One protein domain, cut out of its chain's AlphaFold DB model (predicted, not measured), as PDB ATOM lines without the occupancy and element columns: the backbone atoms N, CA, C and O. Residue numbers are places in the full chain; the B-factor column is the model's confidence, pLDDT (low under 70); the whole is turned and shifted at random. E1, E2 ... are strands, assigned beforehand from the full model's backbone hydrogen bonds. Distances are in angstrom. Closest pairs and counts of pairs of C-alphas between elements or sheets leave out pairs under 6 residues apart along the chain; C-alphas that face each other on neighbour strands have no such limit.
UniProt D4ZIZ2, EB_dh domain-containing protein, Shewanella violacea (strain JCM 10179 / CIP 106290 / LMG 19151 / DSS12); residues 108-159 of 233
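What this domain is: This is residues 108 to 159 of the 233 residues of the protein "EB_dh domain-containing protein" of Shewanella violacea (strain JCM 10179 / CIP 106290 / LMG 19151 / DSS12) (UniProt D4ZIZ2). This domain has little regular structure: a flat piece, mostly loops, with two small antiparallel strand pairs, E1 with E4 and the hairpin E2 and E3. The long loop between E2 and E3 comes back to E4, where residues 134 to 135 pair parallel with residues 156 to 157. The 52 printed residues have no named helix and four strands, E1 to E4 in order; the class is all strand, with 14 residues in named elements. It is compact, radius of gyration of the C-alphas 10.2 A, spanning 31 by 27 by 14 A.

How they stand to each other: E1, residues 108 to 110, is antiparallel to E4, residues 155 to 159, at 168 degrees; N 109 and O 156 are 2.9 A apart, within hydrogen-bond range. E2, residues 121 to 123, and E3, residues 139 to 141, form an antiparallel hairpin at 133 degrees, with N 140 and O 122 at 2.8 A. E1 and E3 are apart.

Where its parts are: E1 begins at C-alpha 108 (108.199, 124.386, 130.140) and measures 7.1 A, E2 7.0 A and E3 6.9 A. E4, 13.0 A, ends at C-alpha 159 (115.641, 123.705, 134.084).

The domain as a whole: The C-alphas of Pro 148 and Ala 159, the two farthest apart, are 31.3 A apart. The links E2 to E3 and E3 to E4 are long. The printed part has no cut, and no printed residue is under 70 in pLDDT.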
ATOM      1  N   TYR A 108     109.233 125.389 130.392       95.25
ATOM      2  CA  TYR A 108     108.199 124.386 130.140       95.25
ATOM      3  C   TYR A 108     107.373 124.699 128.892       95.25
ATOM      4  O   TYR A 108     107.176 125.856 128.512       95.25
ATOM      5  N   LYS A 109     106.861 123.646 128.251       95.19
ATOM      6  CA  LYS A 109     105.967 123.724 127.087       95.19
ATOM      7  C   LYS A 109     104.876 122.668 127.190       95.19
ATOM      8  O   LYS A 109     105.098 121.613 127.779       95.19
ATOM      9  N   ASN A 110     103.724 122.928 126.578       95.00
ATOM     10  CA  ASN A 110     102.675 121.916 126.469       95.00
ATOM     11  C   ASN A 110     103.191 120.714 125.667       95.00
ATOM     12  O   ASN A 110     103.840 120.883 124.632       95.00
ATOM     13  N   ASN A 111     102.885 119.511 126.139       95.94
ATOM     14  CA  ASN A 111     103.272 118.264 125.500       95.94
ATOM     15  C   ASN A 111     102.238 117.863 124.438       95.94
ATOM     16  O   ASN A 111     101.435 116.962 124.654       95.94
ATOM     17  N   HIS A 112     102.247 118.546 123.296       96.44
ATOM     18  CA  HIS A 112     101.407 118.212 122.143       96.44
ATOM     19  C   HIS A 112     102.271 117.977 120.910       96.44
ATOM     20  O   HIS A 112     103.248 118.699 120.690       96.44
ATOM     21  N   ASN A 113     101.895 116.993 120.094       95.69
ATOM     22  CA  ASN A 113     102.409 116.845 118.738       95.69
ATOM     23  C   ASN A 113     101.983 118.036 117.851       95.69
ATOM     24  O   ASN A 113     101.186 118.889 118.248       95.69
ATOM     25  N   ALA A 114     102.571 118.137 116.657       94.94
ATOM     26  CA  ALA A 114     102.425 119.314 115.794       94.94
ATOM     27  C   ALA A 114     100.966 119.595 115.378       94.94
ATOM     28  O   ALA A 114     100.559 120.753 115.291       94.94
ATOM     29  N   ASP A 115     100.180 118.542 115.165       95.12
ATOM     30  CA  ASP A 115      98.760 118.554 114.803       95.12
ATOM     31  C   ASP A 115      97.813 118.603 116.017       95.12
ATOM     32  O   ASP A 115      96.607 118.766 115.841       95.12
ATOM     33  N   LYS A 116      98.345 118.552 117.248       94.50
ATOM     34  CA  LYS A 116      97.603 118.651 118.521       94.50
ATOM     35  C   LYS A 116      96.559 117.549 118.732       94.50
ATOM     36  O   LYS A 116      95.557 117.766 119.411       94.50
ATOM     37  N   THR A 117      96.803 116.372 118.173       94.44
ATOM     38  CA  THR A 117      95.938 115.189 118.296       94.44
ATOM     39  C   THR A 117      96.383 114.251 119.414       94.44
ATOM     40  O   THR A 117      95.565 113.506 119.947       94.44
ATOM     41  N   ALA A 118      97.661 114.303 119.800       94.50
ATOM     42  CA  ALA A 118      98.253 113.430 120.806       94.50
ATOM     43  C   ALA A 118      99.433 114.111 121.530       94.50
ATOM     44  O   ALA A 118      99.898 115.186 121.127       94.50
ATOM     45  N   PRO A 119      99.956 113.509 122.608       96.12
ATOM     46  CA  PRO A 119     101.213 113.931 123.208       96.12
ATOM     47  C   PRO A 119     102.384 113.821 122.223       96.12
ATOM     48  O   PRO A 119     102.435 112.912 121.397       96.12
ATOM     49  N   ALA A 120     103.353 114.736 122.306       97.31
ATOM     50  CA  ALA A 120     104.576 114.629 121.501       97.31
ATOM     51  C   ALA A 120     105.574 113.637 122.111       97.31
ATOM     52  O   ALA A 120     106.301 112.942 121.395       97.31
ATOM     53  N   TYR A 121     105.620 113.596 123.441       96.88
ATOM     54  CA  TYR A 121     106.613 112.859 124.202       96.88
ATOM     55  C   TYR A 121     105.987 112.086 125.360       96.88
ATOM     56  O   TYR A 121     104.919 112.431 125.858       96.88
ATOM     57  N   MET A 122     106.703 111.074 125.826       95.06
ATOM     58  CA  MET A 122     106.476 110.388 127.098       95.06
ATOM     59  C   MET A 122     107.808 110.265 127.845       95.06
ATOM     60  O   MET A 122     108.871 110.451 127.246       95.06
ATOM     61  N   ASN A 123     107.782 109.942 129.138       92.31
ATOM     62  CA  ASN A 123     109.012 109.573 129.840       92.31
ATOM     63  C   ASN A 123     109.511 108.214 129.331       92.31
ATOM     64  O   ASN A 123     108.723 107.298 129.103       92.31
ATOM     65  N   LYS A 124     110.830 108.079 129.162       90.56
ATOM     66  CA  LYS A 124     111.487 106.842 128.712       90.56
ATOM     67  C   LYS A 124     111.194 105.663 129.640       90.56
ATOM     68  O   LYS A 124     111.133 104.528 129.182       90.56
ATOM     69  N   MET A 125     111.037 105.941 130.931       85.94
ATOM     70  CA  MET A 125     110.637 104.974 131.946       85.94
ATOM     71  C   MET A 125     109.374 105.482 132.634       85.94
ATOM     72  O   MET A 125     109.266 106.676 132.924       85.94
ATOM     73  N   ALA A 126     108.435 104.574 132.898       82.81
ATOM     74  CA  ALA A 126     107.314 104.874 133.773       82.81
ATOM     75  C   ALA A 126     107.847 105.213 135.173       82.81
ATOM     76  O   ALA A 126     108.774 104.572 135.667       82.81
ATOM     77  N   SER A 127     107.284 106.245 135.786       82.44
ATOM     78  CA  SER A 127     107.663 106.711 137.115       82.44
ATOM     79  C   SER A 127     106.433 107.313 137.770       82.44
ATOM     80  O   SER A 127     105.815 108.205 137.189       82.44
ATOM     81  N   ASP A 128     106.095 106.848 138.972       83.44
ATOM     82  CA  ASP A 128     105.018 107.445 139.764       83.44
ATOM     83  C   ASP A 128     105.339 108.888 140.153       83.44
ATOM     84  O   ASP A 128     104.449 109.740 140.159       83.44
ATOM     85  N   GLU A 129     106.618 109.166 140.412       81.81
ATOM     86  CA  GLU A 129     107.117 110.502 140.719       81.81
ATOM     87  C   GLU A 129     106.960 111.439 139.521       81.81
ATOM     88  O   GLU A 129     106.602 112.597 139.693       81.81
ATOM     89  N   HIS A 130     107.197 110.957 138.299       83.44
ATOM     90  CA  HIS A 130     107.185 111.783 137.089       83.44
ATOM     91  C   HIS A 130     105.988 111.521 136.172       83.44
ATOM     92  O   HIS A 130     106.047 111.796 134.978       83.44
ATOM     93  N   LYS A 131     104.873 110.998 136.685       85.94
ATOM     94  CA  LYS A 131     103.721 110.643 135.836       85.94
ATOM     95  C   LYS A 131     102.974 111.844 135.246       85.94
ATOM     96  O   LYS A 131     102.340 111.718 134.201       85.94
ATOM     97  N   PHE A 132     103.056 113.014 135.886       88.06
ATOM     98  CA  PHE A 132     102.287 114.211 135.509       88.06
ATOM     99  C   PHE A 132     103.058 115.227 134.652       88.06
ATOM    100  O   PHE A 132     102.486 116.217 134.191       88.06
ATOM    101  N   TRP A 133     104.330 114.966 134.359       92.31
ATOM    102  CA  TRP A 133     105.191 115.817 133.535       92.31
ATOM    103  C   TRP A 133     106.225 114.973 132.791       92.31
ATOM    104  O   TRP A 133     106.523 113.844 133.163       92.31
ATOM    105  N   VAL A 134     106.812 115.530 131.741       95.00
ATOM    106  CA  VAL A 134     107.920 114.917 131.010       95.00
ATOM    107  C   VAL A 134     109.170 115.750 131.249       95.00
ATOM    108  O   VAL A 134     109.213 116.928 130.895       95.00
ATOM    109  N   LEU A 135     110.207 115.158 131.837       93.62
ATOM    110  CA  LEU A 135     111.497 115.835 131.961       93.62
ATOM    111  C   LEU A 135     112.231 115.799 130.621       93.62
ATOM    112  O   LEU A 135     112.316 114.752 129.984       93.62
ATOM    113  N   ASP A 136     112.798 116.929 130.193       94.69
ATOM    114  CA  ASP A 136     113.512 117.024 128.910       94.69
ATOM    115  C   ASP A 136     114.660 116.010 128.798       94.69
ATOM    116  O   ASP A 136     114.880 115.446 127.730       94.69
ATOM    117  N   SER A 137     115.332 115.718 129.917       93.00
ATOM    118  CA  SER A 137     116.395 114.710 130.024       93.00
ATOM    119  C   SER A 137     115.897 113.262 129.951       93.00
ATOM    120  O   SER A 137     116.683 112.361 129.670       93.00
ATOM    121  N   MET A 138     114.607 113.025 130.199       92.69
ATOM    122  CA  MET A 138     113.994 111.694 130.242       92.69
ATOM    123  C   MET A 138     113.011 111.448 129.093       92.69
ATOM    124  O   MET A 138     112.423 110.369 129.019       92.69
ATOM    125  N   LYS A 139     112.805 112.419 128.199       95.06
ATOM    126  CA  LYS A 139     111.780 112.322 127.159       95.06
ATOM    127  C   LYS A 139     112.159 111.328 126.060       95.06
ATOM    128  O   LYS A 139     113.293 111.280 125.589       95.06
ATOM    129  N   THR A 140     111.165 110.599 125.578       95.94
ATOM    130  CA  THR A 140     111.193 109.856 124.315       95.94
ATOM    131  C   THR A 140     109.960 110.222 123.492       95.94
ATOM    132  O   THR A 140     109.015 110.806 124.027       95.94
ATOM    133  N   LYS A 141     109.961 109.929 122.187       96.94
ATOM    134  CA  LYS A 141     108.775 110.143 121.343       96.94
ATOM    135  C   LYS A 141     107.595 109.356 121.906       96.94
ATOM    136  O   LYS A 141     107.774 108.225 122.354       96.94
ATOM    137  N   PHE A 142     106.414 109.961 121.874       96.38
ATOM    138  CA  PHE A 142     105.196 109.276 122.276       96.38
ATOM    139  C   PHE A 142     104.944 108.055 121.382       96.38
ATOM    140  O   PHE A 142     105.030 108.140 120.155       96.38
ATOM    141  N   VAL A 143     104.638 106.930 122.019       94.19
ATOM    142  CA  VAL A 143     104.137 105.707 121.394       94.19
ATOM    143  C   VAL A 143     102.955 105.265 122.239       94.19
ATOM    144  O   VAL A 143     103.086 105.158 123.458       94.19
ATOM    145  N   ASP A 144     101.806 105.044 121.606       92.56
ATOM    146  CA  ASP A 144     100.593 104.703 122.341       92.56
ATOM    147  C   ASP A 144     100.598 103.231 122.769       92.56
ATOM    148  O   ASP A 144     100.239 102.326 122.017       92.56
ATOM    149  N   THR A 145     101.072 103.000 123.989       91.62
ATOM    150  CA  THR A 145     100.998 101.719 124.704       91.62
ATOM    151  C   THR A 145     100.101 101.809 125.943       91.62
ATOM    152  O   THR A 145     100.098 100.894 126.773       91.62
ATOM    153  N   PHE A 146      99.359 102.912 126.074       89.69
ATOM    154  CA  PHE A 146      98.597 103.277 127.260       89.69
ATOM    155  C   PHE A 146      97.245 102.554 127.276       89.69
ATOM    156  O   PHE A 146      96.658 102.226 126.244       89.69
ATOM    157  N   LYS A 147      96.740 102.278 128.476       92.62
ATOM    158  CA  LYS A 147      95.424 101.684 128.720       92.62
ATOM    159  C   LYS A 147      94.454 102.759 129.214       92.62
ATOM    160  O   LYS A 147      94.881 103.774 129.769       92.62
ATOM    161  N   PRO A 148      93.134 102.548 129.075       92.75
ATOM    162  CA  PRO A 148      92.152 103.430 129.693       92.75
ATOM    163  C   PRO A 148      92.425 103.610 131.194       92.75
ATOM    164  O   PRO A 148      92.492 102.630 131.932       92.75
ATOM    165  N   GLY A 149      92.571 104.864 131.630       88.62
ATOM    166  CA  GLY A 149      92.907 105.230 133.011       88.62
ATOM    167  C   GLY A 149      94.372 105.619 133.227       88.62
ATOM    168  O   GLY A 149      94.663 106.293 134.216       88.62
ATOM    169  N   ASP A 150      95.272 105.277 132.302       89.25
ATOM    170  CA  ASP A 150      96.657 105.731 132.383       89.25
ATOM    171  C   ASP A 150      96.750 107.250 132.178       89.25
ATOM    172  O   ASP A 150      95.953 107.872 131.469       89.25
ATOM    173  N   VAL A 151      97.765 107.851 132.800       89.56
ATOM    174  CA  VAL A 151      98.045 109.286 132.713       89.56
ATOM    175  C   VAL A 151      99.351 109.537 131.975       89.56
ATOM    176  O   VAL A 151     100.304 108.767 132.079       89.56
ATOM    177  N   ILE A 152      99.408 110.656 131.258       90.69
ATOM    178  CA  ILE A 152     100.613 111.121 130.577       90.69
ATOM    179  C   ILE A 152     100.864 112.585 130.904       90.69
ATOM    180  O   ILE A 152      99.936 113.394 130.980       90.69
ATOM    181  N   GLY A 153     102.137 112.929 131.091       91.31
ATOM    182  CA  GLY A 153     102.534 114.283 131.437       91.31
ATOM    183  C   GLY A 153     102.107 115.299 130.381       91.31
ATOM    184  O   GLY A 153     102.509 115.216 129.221       91.31
ATOM    185  N   GLY A 154     101.319 116.292 130.798       91.62
ATOM    186  CA  GLY A 154     100.795 117.337 129.911       91.62
ATOM    187  C   GLY A 154     101.816 118.418 129.546       91.62
ATOM    188  O   GLY A 154     101.564 119.243 128.665       91.62
ATOM    189  N   VAL A 155     102.976 118.423 130.202       94.56
ATOM    190  CA  VAL A 155     104.034 119.422 130.020       94.56
ATOM    191  C   VAL A 155     105.392 118.754 129.864       94.56
ATOM    192  O   VAL A 155     105.672 117.757 130.522       94.56
ATOM    193  N   VAL A 156     106.240 119.321 129.011       96.50
ATOM    194  CA  VAL A 156     107.672 119.009 128.959       96.50
ATOM    195  C   VAL A 156     108.415 120.117 129.692       96.50
ATOM    196  O   VAL A 156     108.248 121.280 129.323       96.50
ATOM    197  N   ALA A 157     109.221 119.776 130.694       95.81
ATOM    198  CA  ALA A 157     109.938 120.728 131.537       95.81
ATOM    199  C   ALA A 157     111.459 120.535 131.460       95.81
ATOM    200  O   ALA A 157     111.970 119.412 131.432       95.81
ATOM    201  N   LYS A 158     112.182 121.654 131.449       96.56
ATOM    202  CA  LYS A 158     113.643 121.735 131.481       96.56
ATOM    203  C   LYS A 158     114.057 122.878 132.402       96.56
ATOM    204  O   LYS A 158     113.466 123.951 132.317       96.56
ATOM    205  N   ALA A 159     115.075 122.658 133.235       95.69
ATOM    206  CA  ALA A 159     115.641 123.705 134.084       95.69
ATOM    207  C   ALA A 159     115.987 124.956 133.261       95.69
ATOM    208  O   ALA A 159     116.493 124.837 132.140       95.69
TER     209      ALA A 159